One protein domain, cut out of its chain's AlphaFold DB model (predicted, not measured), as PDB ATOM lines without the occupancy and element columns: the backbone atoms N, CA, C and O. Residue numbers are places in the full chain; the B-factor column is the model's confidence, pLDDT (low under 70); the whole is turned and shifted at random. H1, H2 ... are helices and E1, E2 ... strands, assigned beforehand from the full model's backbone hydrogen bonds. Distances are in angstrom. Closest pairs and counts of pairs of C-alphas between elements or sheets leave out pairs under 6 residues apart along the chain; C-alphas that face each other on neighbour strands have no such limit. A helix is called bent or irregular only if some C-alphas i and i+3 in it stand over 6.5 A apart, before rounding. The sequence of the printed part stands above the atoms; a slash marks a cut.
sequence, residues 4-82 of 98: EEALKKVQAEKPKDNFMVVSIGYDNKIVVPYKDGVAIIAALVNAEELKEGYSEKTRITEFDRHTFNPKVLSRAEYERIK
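This is residues 4 to 82 of the 98 residues of an uncharacterized protein of uncultured bacterium (UniProt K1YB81). The model is a long rod: a small sheet of E2, E1 and E5, with H2 packed along one face, lies between an end where H1 meets H3 and an opposite end made by the hairpin of E3 and E4. The printed part has 79 residues, with three named helices and five named strands in the order H1, E1, E2, H2, E3, E4, E5, H3. Both sheets, E2-E1-E5 and E3-E4, are antiparallel, and the class is mixed. The whole is loose, with a radius of gyration of the C-alphas of 16.7 A and spans of 56 by 24 by 17 A.

Begin at H1, residues 4 to 13, which touches H3, residues 75 to 82; their closest C-alphas, Val 10 and Glu 79, are 6.5 A apart. Their lines are about perpendicular at 71 degrees, only just beyond steep. Next find the hairpin of E1, residues 19 to 24, and E2, residues 28 to 33, with N 22 and O 30 3.0 A apart. On the other side of E1 look for E5, residues 70 to 73, with N 21 and O 71 2.8 A apart. H2, residues 34 to 46, makes two layers with this sheet, a helix on one face: it runs along E1 at 21 degrees on the local plane, at a height over the sheet of 11.0 A. H3 only grazes the sheet, with residues 75 to 79. In the hairpin of E3, residues 48 to 51, and E4, residues 59 to 62, N 49 and O 61 are 2.8 A apart. In H1 and H3 every O i to N i+4 pair is within hydrogen-bond range, in H2 7 of 9.

Find C-alpha 4 at (16.808, -1.554, 92.332); from there H1 runs 14.7 A. E1 spans 15.8 A and E2 17.0 A. From C-alpha 34 at (-7.907, 0.870, 90.109) H2 runs 20.5 A; it is only just irregular, with C-alphas 43 and 46 6.9 A apart. H3 ends at C-alpha 82, (7.997, 4.260, 85.554).

The two C-alphas farthest apart, Glu 4 and Lys 57, are 56.0 A apart. The printed part has no cut and no long link, and no printed residue is under 70 in pLDDT.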
ATOM      1  N   GLU A   4      17.301  -1.362  90.963       87.31
ATOM      2  CA  GLU A   4      16.808  -1.554  92.332       87.31
ATOM      3  C   GLU A   4      16.442  -0.228  93.016       87.31
ATOM      4  O   GLU A   4      15.419  -0.131  93.697       87.31
ATOM      5  N   GLU A   5      17.253   0.817  92.819       88.88
ATOM      6  CA  GLU A   5      16.967   2.168  93.316       88.88
ATOM      7  C   GLU A   5      15.733   2.770  92.633       88.88
ATOM      8  O   GLU A   5      14.890   3.379  93.299       88.88
ATOM      9  N   ALA A   6      15.597   2.567  91.318       86.75
ATOM     10  CA  ALA A   6      14.440   3.016  90.552       86.75
ATOM     11  C   ALA A   6      13.153   2.333  91.035       86.75
ATOM     12  O   ALA A   6      12.162   3.016  91.296       86.75
ATOM     13  N   LEU A   7      13.175   1.009  91.232       86.88
ATOM     14  CA  LEU A   7      12.028   0.253  91.742       86.88
ATOM     15  C   LEU A   7      11.601   0.743  93.129       86.88
ATOM     16  O   LEU A   7      10.421   1.020  93.349       86.88
ATOM     17  N   LYS A   8      12.558   0.910  94.053       88.44
ATOM     18  CA  LYS A   8      12.282   1.434  95.399       88.44
ATOM     19  C   LYS A   8      11.633   2.812  95.344       88.44
ATOM     20  O   LYS A   8      10.668   3.055  96.065       88.44
ATOM     21  N   LYS A   9      12.124   3.695  94.470       88.44
ATOM     22  CA  LYS A   9      11.544   5.029  94.285       88.44
ATOM     23  C   LYS A   9      10.100   4.952  93.785       88.44
ATOM     24  O   LYS A   9       9.228   5.601  94.352       88.44
ATOM     25  N   VAL A  10       9.828   4.119  92.780       87.00
ATOM     26  CA  VAL A  10       8.472   3.948  92.231       87.00
ATOM     27  C   VAL A  10       7.503   3.377  93.270       87.00
ATOM     28  O   VAL A  10       6.377   3.859  93.389       87.00
ATOM     29  N   GLN A  11       7.938   2.384  94.046       86.31
ATOM     30  CA  GLN A  11       7.110   1.737  95.067       86.31
ATOM     31  C   GLN A  11       6.875   2.608  96.311       86.31
ATOM     32  O   GLN A  11       5.892   2.394  97.016       86.31
ATOM     33  N   ALA A  12       7.747   3.581  96.590       85.94
ATOM     34  CA  ALA A  12       7.573   4.517  97.701       85.94
ATOM     35  C   ALA A  12       6.505   5.589  97.418       85.94
ATOM     36  O   ALA A  12       5.875   6.090  98.346       85.94
ATOM     37  N   GLU A  13       6.297   5.947  96.148       76.25
ATOM     38  CA  GLU A  13       5.431   7.067  95.756       76.25
ATOM     39  C   GLU A  13       3.946   6.685  95.596       76.25
ATOM     40  O   GLU A  13       3.090   7.575  95.579       76.25
ATOM     41  N   LYS A  14       3.601   5.397  95.438       70.94
ATOM     42  CA  LYS A  14       2.237   4.970  95.066       70.94
ATOM     43  C   LYS A  14       1.763   3.688  95.773       70.94
ATOM     44  O   LYS A  14       2.583   2.848  96.140       70.94
ATOM     45  N   PRO A  15       0.434   3.500  95.927       72.12
ATOM     46  CA  PRO A  15      -0.145   2.281  96.490       72.12
ATOM     47  C   PRO A  15       0.227   1.025  95.691       72.12
ATOM     48  O   PRO A  15       0.337   1.070  94.465       72.12
ATOM     49  N   LYS A  16       0.340  -0.116  96.384       76.31
ATOM     50  CA  LYS A  16       0.558  -1.449  95.791       76.31
ATOM     51  C   LYS A  16      -0.728  -2.022  95.177       76.31
ATOM     52  O   LYS A  16      -1.117  -3.138  95.503       76.31
ATOM     53  N   ASP A  17      -1.374  -1.267  94.302       85.50
ATOM     54  CA  ASP A  17      -2.594  -1.676  93.607       85.50
ATOM     55  C   ASP A  17      -2.357  -1.757  92.093       85.50
ATOM     56  O   ASP A  17      -1.367  -1.250  91.562       85.50
ATOM     57  N   ASN A  18      -3.281  -2.411  91.387       93.25
ATOM     58  CA  ASN A  18      -3.396  -2.228  89.943       93.25
ATOM     59  C   ASN A  18      -3.890  -0.810  89.633       93.25
ATOM     60  O   ASN A  18      -4.458  -0.117  90.484       93.25
ATOM     61  N   PHE A  19      -3.716  -0.402  88.384       95.38
ATOM     62  CA  PHE A  19      -4.114   0.905  87.894       95.38
ATOM     63  C   PHE A  19      -5.156   0.771  86.782       95.38
ATOM     64  O   PHE A  19      -5.335  -0.286  86.173       95.38
ATOM     65  N   MET A  20      -5.851   1.869  86.521       96.06
ATOM     66  CA  MET A  20      -6.730   2.038  85.377       96.06
ATOM     67  C   MET A  20      -6.182   3.150  84.496       96.06
ATOM     68  O   MET A  20      -5.796   4.211  84.987       96.06
ATOM     69  N   VAL A  21      -6.158   2.891  83.196       95.62
ATOM     70  CA  VAL A  21      -5.764   3.843  82.167       95.62
ATOM     71  C   VAL A  21      -7.000   4.227  81.379       95.62
ATOM     72  O   VAL A  21      -7.696   3.351  80.873       95.62
ATOM     73  N   VAL A  22      -7.259   5.521  81.257       93.38
ATOM     74  CA  VAL A  22      -8.378   6.056  80.474       93.38
ATOM     75  C   VAL A  22      -7.811   7.029  79.451       93.38
ATOM     76  O   VAL A  22      -7.028   7.911  79.804       93.38
ATOM     77  N   SER A  23      -8.186   6.868  78.184       90.12
ATOM     78  CA  SER A  23      -7.815   7.815  77.130       90.12
ATOM     79  C   SER A  23      -8.598   9.119  77.269       90.12
ATOM     80  O   SER A  23      -9.811   9.097  77.457       90.12
ATOM     81  N   ILE A  24      -7.907  10.250  77.141       88.44
ATOM     82  CA  ILE A  24      -8.501  11.589  77.093       88.44
ATOM     83  C   ILE A  24      -8.024  12.256  75.802       88.44
ATOM     84  O   ILE A  24      -6.904  12.752  75.714       88.44
ATOM     85  N   GLY A  25      -8.870  12.257  74.777       82.38
ATOM     86  CA  GLY A  25      -8.471  12.689  73.437       82.38
ATOM     87  C   GLY A  25      -7.546  11.680  72.744       82.38
ATOM     88  O   GLY A  25      -7.547  10.496  73.076       82.38
ATOM     89  N   TYR A  26      -6.786  12.154  71.754       81.44
ATOM     90  CA  TYR A  26      -5.985  11.288  70.880       81.44
ATOM     91  C   TYR A  26      -4.717  10.749  71.557       81.44
ATOM     92  O   TYR A  26      -4.511   9.537  71.587       81.44
ATOM     93  N   ASP A  27      -3.908  11.634  72.147       88.19
ATOM     94  CA  ASP A  27      -2.569  11.269  72.636       88.19
ATOM     95  C   ASP A  27      -2.459  11.210  74.163       88.19
ATOM     96  O   ASP A  27      -1.504  10.641  74.698       88.19
ATOM     97  N   ASN A  28      -3.436  11.759  74.889       89.19
ATOM     98  CA  ASN A  28      -3.368  11.810  76.344       89.19
ATOM     99  C   ASN A  28      -4.090  10.623  76.976       89.19
ATOM    100  O   ASN A  28      -5.152  10.177  76.540       89.19
ATOM    101  N   LYS A  29      -3.505  10.119  78.059       93.88
ATOM    102  CA  LYS A  29      -4.088   9.082  78.904       93.88
ATOM    103  C   LYS A  29      -3.904   9.486  80.354       93.88
ATOM    104  O   LYS A  29      -2.839   9.974  80.728       93.88
ATOM    105  N   ILE A  30      -4.915   9.243  81.173       93.69
ATOM    106  CA  ILE A  30      -4.793   9.346  82.625       93.69
ATOM    107  C   ILE A  30      -4.559   7.966  83.217       93.69
ATOM    108  O   ILE A  30      -5.074   6.973  82.707       93.69
ATOM    109  N   VAL A  31      -3.784   7.920  84.298       94.12
ATOM    110  CA  VAL A  31      -3.507   6.701  85.062       94.12
ATOM    111  C   VAL A  31      -3.921   6.944  86.504       94.12
ATOM    112  O   VAL A  31      -3.387   7.837  87.164       94.12
ATOM    113  N   VAL A  32      -4.865   6.150  86.994       93.75
ATOM    114  CA  VAL A  32      -5.418   6.265  88.351       93.75
ATOM    115  C   VAL A  32      -5.346   4.919  89.073       93.75
ATOM    116  O   VAL A  32      -5.325   3.883  88.404       93.75
ATOM    117  N   PRO A  33      -5.292   4.883  90.416       94.19
ATOM    118  CA  PRO A  33      -5.472   3.637  91.154       94.19
ATOM    119  C   PRO A  33      -6.775   2.949  90.736       94.19
ATOM    120  O   PRO A  33      -7.785   3.610  90.496       94.19
ATOM    121  N   TYR A  34      -6.767   1.618  90.646       94.38
ATOM    122  CA  TYR A  34      -7.907   0.870  90.109       94.38
ATOM    123  C   TYR A  34      -9.214   1.159  90.864       94.38
ATOM    124  O   TYR A  34     -10.252   1.346  90.234       94.38
ATOM    125  N   LYS A  35      -9.159   1.272  92.200       92.62
ATOM    126  CA  LYS A  35     -10.324   1.612  93.037       92.62
ATOM    127  C   LYS A  35     -10.926   2.970  92.675       92.62
ATOM    128  O   LYS A  35     -12.143   3.084  92.557       92.62
ATOM    129  N   ASP A  36     -10.080   3.966  92.435       93.56
ATOM    130  CA  ASP A  36     -10.519   5.311  92.055       93.56
ATOM    131  C   ASP A  36     -11.078   5.316  90.627       93.56
ATOM    132  O   ASP A  36     -12.084   5.961  90.345       93.56
ATOM    133  N   GLY A  37     -10.485   4.523  89.729       93.06
ATOM    134  CA  GLY A  37     -11.006   4.313  88.377       93.06
ATOM    135  C   GLY A  37     -12.414   3.711  88.362       93.06
ATOM    136  O   GLY A  37     -13.273   4.159  87.605       93.06
ATOM    137  N   VAL A  38     -12.691   2.745  89.245       93.31
ATOM    138  CA  VAL A  38     -14.044   2.186  89.412       93.31
ATOM    139  C   VAL A  38     -15.032   3.263  89.869       93.31
ATOM    140  O   VAL A  38     -16.152   3.305  89.360       93.31
ATOM    141  N   ALA A  39     -14.626   4.163  90.771       93.25
ATOM    142  CA  ALA A  39     -15.471   5.275  91.204       93.25
ATOM    143  C   ALA A  39     -15.794   6.247  90.054       93.25
ATOM    144  O   ALA A  39     -16.936   6.688  89.938       93.25
ATOM    145  N   ILE A  40     -14.831   6.523  89.164       91.62
ATOM    146  CA  ILE A  40     -15.068   7.321  87.948       91.62
ATOM    147  C   ILE A  40     -16.111   6.637  87.061       91.62
ATOM    148  O   ILE A  40     -17.086   7.272  86.673       91.62
ATOM    149  N   ILE A  41     -15.955   5.340  86.778       91.56
ATOM    150  CA  ILE A  41     -16.912   4.591  85.945       91.56
ATOM    151  C   ILE A  41     -18.314   4.617  86.564       91.56
ATOM    152  O   ILE A  41     -19.296   4.832  85.856       91.56
ATOM    153  N   ALA A  42     -18.414   4.434  87.882       92.06
ATOM    154  CA  ALA A  42     -19.690   4.493  88.585       92.06
ATOM    155  C   ALA A  42     -20.353   5.876  88.463       92.06
ATOM    156  O   ALA A  42     -21.570   5.958  88.295       92.06
ATOM    157  N   ALA A  43     -19.567   6.956  88.483       91.00
ATOM    158  CA  ALA A  43     -20.073   8.312  88.287       91.00
ATOM    159  C   ALA A  43     -20.597   8.561  86.858       91.00
ATOM    160  O   ALA A  43     -21.466   9.409  86.668       91.00
ATOM    161  N   LEU A  44     -20.130   7.797  85.862       91.75
ATOM    162  CA  LEU A  44     -20.561   7.930  84.465       91.75
ATOM    163  C   LEU A  44     -21.907   7.262  84.155       91.75
ATOM    164  O   LEU A  44     -22.428   7.426  83.055       91.75
ATOM    165  N   VAL A  45     -22.497   6.518  85.099       90.00
ATOM    166  CA  VAL A  45     -23.760   5.792  84.872       90.00
ATOM    167  C   VAL A  45     -24.888   6.726  84.425       90.00
ATOM    168  O   VAL A  45     -25.642   6.363  83.525       90.00
ATOM    169  N   ASN A  46     -24.963   7.922  85.006       90.62
ATOM    170  CA  ASN A  46     -25.962   8.941  84.673       90.62
ATOM    171  C   ASN A  46     -25.323  10.170  84.012       90.62
ATOM    172  O   ASN A  46     -25.871  11.266  84.102       90.62
ATOM    173  N   ALA A  47     -24.126  10.021  83.438       94.56
ATOM    174  CA  ALA A  47     -23.462  11.135  82.786       94.56
ATOM    175  C   ALA A  47     -24.196  11.532  81.502       94.56
ATOM    176  O   ALA A  47     -24.761  10.704  80.786       94.56
ATOM    177  N   GLU A  48     -24.112  12.818  81.205       95.81
ATOM    178  CA  GLU A  48     -24.541  13.407  79.949       95.81
ATOM    179  C   GLU A  48     -23.327  14.056  79.281       95.81
ATOM    180  O   GLU A  48     -22.366  14.454  79.947       95.81
ATOM    181  N   GLU A  49     -23.360  14.166  77.959       93.69
ATOM    182  CA  GLU A  49     -22.347  14.874  77.186       93.69
ATOM    183  C   GLU A  49     -22.888  16.206  76.667       93.69
ATOM    184  O   GLU A  49     -23.987  16.294  76.118       93.69
ATOM    185  N   LEU A  50     -22.082  17.253  76.826       94.31
ATOM    186  CA  LEU A  50     -22.326  18.558  76.232       94.31
ATOM    187  C   LEU A  50     -21.694  18.588  74.837       94.31
ATOM    188  O   LEU A  50     -20.474  18.493  74.700       94.31
ATOM    189  N   LYS A  51     -22.518  18.733  73.796       91.38
ATOM    190  CA  LYS A  51     -22.049  18.905  72.415       91.38
ATOM    191  C   LYS A  51     -22.100  20.366  72.019       91.38
ATOM    192  O   LYS A  51     -23.182  20.929  71.861       91.38
ATOM    193  N   GLU A  52     -20.925  20.937  71.793       89.94
ATOM    194  CA  GLU A  52     -20.728  22.303  71.311       89.94
ATOM    195  C   GLU A  52     -19.986  22.253  69.971       89.94
ATOM    196  O   GLU A  52     -18.759  22.241  69.906       89.94
ATOM    197  N   GLY A  53     -20.746  22.142  68.880       83.75
ATOM    198  CA  GLY A  53     -20.198  22.213  67.526       83.75
ATOM    199  C   GLY A  53     -20.100  23.661  67.044       83.75
ATOM    200  O   GLY A  53     -20.961  24.474  67.359       83.75
ATOM    201  N   TYR A  54     -19.095  23.978  66.221       75.88
ATOM    202  CA  TYR A  54     -18.872  25.338  65.696       75.88
ATOM    203  C   TYR A  54     -20.069  25.899  64.897       75.88
ATOM    204  O   TYR A  54     -20.297  27.105  64.874       75.88
ATOM    205  N   SER A  55     -20.843  25.023  64.249       81.69
ATOM    206  CA  SER A  55     -22.031  25.358  63.449       81.69
ATOM    207  C   SER A  55     -23.312  24.653  63.915       81.69
ATOM    208  O   SER A  55     -24.367  24.828  63.302       81.69
ATOM    209  N   GLU A  56     -23.247  23.857  64.987       81.81
ATOM    210  CA  GLU A  56     -24.397  23.124  65.523       81.81
ATOM    211  C   GLU A  56     -24.952  23.803  66.776       81.81
ATOM    212  O   GLU A  56     -24.234  24.458  67.526       81.81
ATOM    213  N   LYS A  57     -26.249  23.611  67.040       88.38
ATOM    214  CA  LYS A  57     -26.848  24.055  68.302       88.38
ATOM    215  C   LYS A  57     -26.252  23.262  69.465       88.38
ATOM    216  O   LYS A  57     -26.275  22.026  69.437       88.38
ATOM    217  N   THR A  58     -25.808  23.984  70.492       94.19
ATOM    218  CA  THR A  58     -25.416  23.417  71.782       94.19
ATOM    219  C   THR A  58     -26.540  22.554  72.338       94.19
ATOM    220  O   THR A  58     -27.691  22.993  72.408       94.19
ATOM    221  N   ARG A  59     -26.214  21.317  72.713       94.00
ATOM    222  CA  ARG A  59     -27.173  20.367  73.285       94.00
ATOM    223  C   ARG A  59     -26.502  19.462  74.304       94.00
ATOM    224  O   ARG A  59     -25.315  19.169  74.185       94.00
ATOM    225  N   ILE A  60     -27.296  19.002  75.259       95.81
ATOM    226  CA  ILE A  60     -26.927  17.946  76.197       95.81
ATOM    227  C   ILE A  60     -27.584  16.659  75.697       95.81
ATOM    228  O   ILE A  60     -28.768  16.666  75.348       95.81
ATOM    229  N   THR A  61     -26.808  15.585  75.586       94.12
ATOM    230  CA  THR A  61     -27.294  14.257  75.186       94.12
ATOM    231  C   THR A  61     -26.786  13.191  76.146       94.12
ATOM    232  O   THR A  61     -25.882  13.446  76.936       94.12
ATOM    233  N   GLU A  62     -27.352  11.987  76.079       93.12
ATOM    234  CA  GLU A  62     -26.833  10.841  76.831       93.12
ATOM    235  C   GLU A  62     -25.345  10.629  76.522       93.12
ATOM    236  O   GLU A  62     -24.925  10.728  75.367       93.12
ATOM    237  N   PHE A  63     -24.550  10.361  77.560       93.00
ATOM    238  CA  PHE A  63     -23.129  10.088  77.401       93.00
ATOM    239  C   PHE A  63     -22.904   8.768  76.655       93.00
ATOM    240  O   PHE A  63     -23.297   7.697  77.131       93.00
ATOM    241  N   ASP A  64     -22.212   8.822  75.516       90.75
ATOM    242  CA  ASP A  64     -21.825   7.614  74.796       90.75
ATOM    243  C   ASP A  64     -20.700   6.880  75.541       90.75
ATOM    244  O   ASP A  64     -19.512   7.189  75.421       90.75
ATOM    245  N   ARG A  65     -21.079   5.841  76.291       86.06
ATOM    246  CA  ARG A  65     -20.155   5.013  77.078       86.06
ATOM    247  C   ARG A  65     -19.097   4.307  76.229       86.06
ATOM    248  O   ARG A  65     -18.061   3.940  76.777       86.06
ATOM    249  N   HIS A  66     -19.309   4.126  74.922       84.88
ATOM    250  CA  HIS A  66     -18.303   3.529  74.039       84.88
ATOM    251  C   HIS A  66     -17.099   4.448  73.809       84.88
ATOM    252  O   HIS A  66     -16.014   3.968  73.472       84.88
ATOM    253  N   THR A  67     -17.261   5.754  74.038       85.88
ATOM    254  CA  THR A  67     -16.159   6.724  73.971       85.88
ATOM    255  C   THR A  67     -15.238   6.644  75.191       85.88
ATOM    256  O   THR A  67     -14.059   6.988  75.101       85.88
ATOM    257  N   PHE A  68     -15.732   6.118  76.320       88.69
ATOM    258  CA  PHE A  68     -14.948   5.896  77.529       88.69
ATOM    259  C   PHE A  68     -14.347   4.488  77.527       88.69
ATOM    260  O   PHE A  68     -15.020   3.504  77.822       88.69
ATOM    261  N   ASN A  69     -13.054   4.384  77.209       88.81
ATOM    262  CA  ASN A  69     -12.363   3.100  77.064       88.81
ATOM    263  C   ASN A  69     -11.317   2.874  78.176       88.81
ATOM    264  O   ASN A  69     -10.123   3.118  77.953       88.81
ATOM    265  N   PRO A  70     -11.734   2.443  79.383       92.56
ATOM    266  CA  PRO A  70     -10.822   2.141  80.471       92.56
ATOM    267  C   PRO A  70     -10.105   0.814  80.212       92.56
ATOM    268  O   PRO A  70     -10.712  -0.192  79.846       92.56
ATOM    269  N   LYS A  71      -8.799   0.788  80.468       94.75
ATOM    270  CA  LYS A  71      -7.975  -0.422  80.432       94.75
ATOM    271  C   LYS A  71      -7.318  -0.644  81.780       94.75
ATOM    272  O   LYS A  71      -6.915   0.305  82.449       94.75
ATOM    273  N   VAL A  72      -7.187  -1.905  82.173       95.81
ATOM    274  CA  VAL A  72      -6.403  -2.261  83.356       95.81
ATOM    275  C   VAL A  72      -4.926  -2.160  83.007       95.81
ATOM    276  O   VAL A  72      -4.492  -2.701  81.995       95.81
ATOM    277  N   LEU A  73      -4.167  -1.487  83.864       95.12
ATOM    278  CA  LEU A  73      -2.713  -1.483  83.847       95.12
ATOM    279  C   LEU A  73      -2.243  -2.226  85.091       95.12
ATOM    280  O   LEU A  73      -2.504  -1.803  86.221       95.12
ATOM    281  N   SER A  74      -1.588  -3.366  84.884       93.44
ATOM    282  CA  SER A  74      -1.089  -4.153  86.009       93.44
ATOM    283  C   SER A  74      -0.041  -3.363  86.786       93.44
ATOM    284  O   SER A  74       0.691  -2.544  86.223       93.44
ATOM    285  N   ARG A  75       0.071  -3.638  88.085       91.06
ATOM    286  CA  ARG A  75       1.115  -3.037  88.919       91.06
ATOM    287  C   ARG A  75       2.517  -3.235  88.327       91.06
ATOM    288  O   ARG A  75       3.282  -2.281  88.267       91.06
ATOM    289  N   ALA A  76       2.835  -4.445  87.866       90.75
ATOM    290  CA  ALA A  76       4.144  -4.759  87.290       90.75
ATOM    291  C   ALA A  76       4.425  -3.947  86.017       90.75
ATOM    292  O   ALA A  76       5.527  -3.441  85.816       90.75
ATOM    293  N   GLU A  77       3.414  -3.773  85.166       92.62
ATOM    294  CA  GLU A  77       3.546  -2.971  83.953       92.62
ATOM    295  C   GLU A  77       3.699  -1.480  84.264       92.62
ATOM    296  O   GLU A  77       4.562  -0.824  83.682       92.62
ATOM    297  N   TYR A  78       2.934  -0.961  85.227       93.31
ATOM    298  CA  TYR A  78       3.102   0.399  85.737       93.31
ATOM    299  C   TYR A  78       4.520   0.631  86.281       93.31
ATOM    300  O   TYR A  78       5.177   1.604  85.903       93.31
ATOM    301  N   GLU A  79       5.003  -0.274  87.141       92.06
ATOM    302  CA  GLU A  79       6.339  -0.192  87.734       92.06
ATOM    303  C   GLU A  79       7.416  -0.186  86.646       92.06
ATOM    304  O   GLU A  79       8.260   0.709  86.629       92.06
ATOM    305  N   ARG A  80       7.320  -1.097  85.672       91.81
ATOM    306  CA  ARG A  80       8.230  -1.167  84.524       91.81
ATOM    307  C   ARG A  80       8.261   0.129  83.716       91.81
ATOM    308  O   ARG A  80       9.345   0.631  83.444       91.81
ATOM    309  N   ILE A  81       7.106   0.705  83.372       93.69
ATOM    310  CA  ILE A  81       7.037   1.970  82.616       93.69
ATOM    311  C   ILE A  81       7.700   3.110  83.399       93.69
ATOM    312  O   ILE A  81       8.478   3.889  82.846       93.69
ATOM    313  N   LYS A  82       7.425   3.209  84.703       92.62
ATOM    314  CA  LYS A  82       7.997   4.260  85.554       92.62
ATOM    315  C   LYS A  82       9.499   4.088  85.762       92.62
ATOM    316  O   LYS A  82      10.219   5.083  85.745       92.62
TER     317      LYS A  82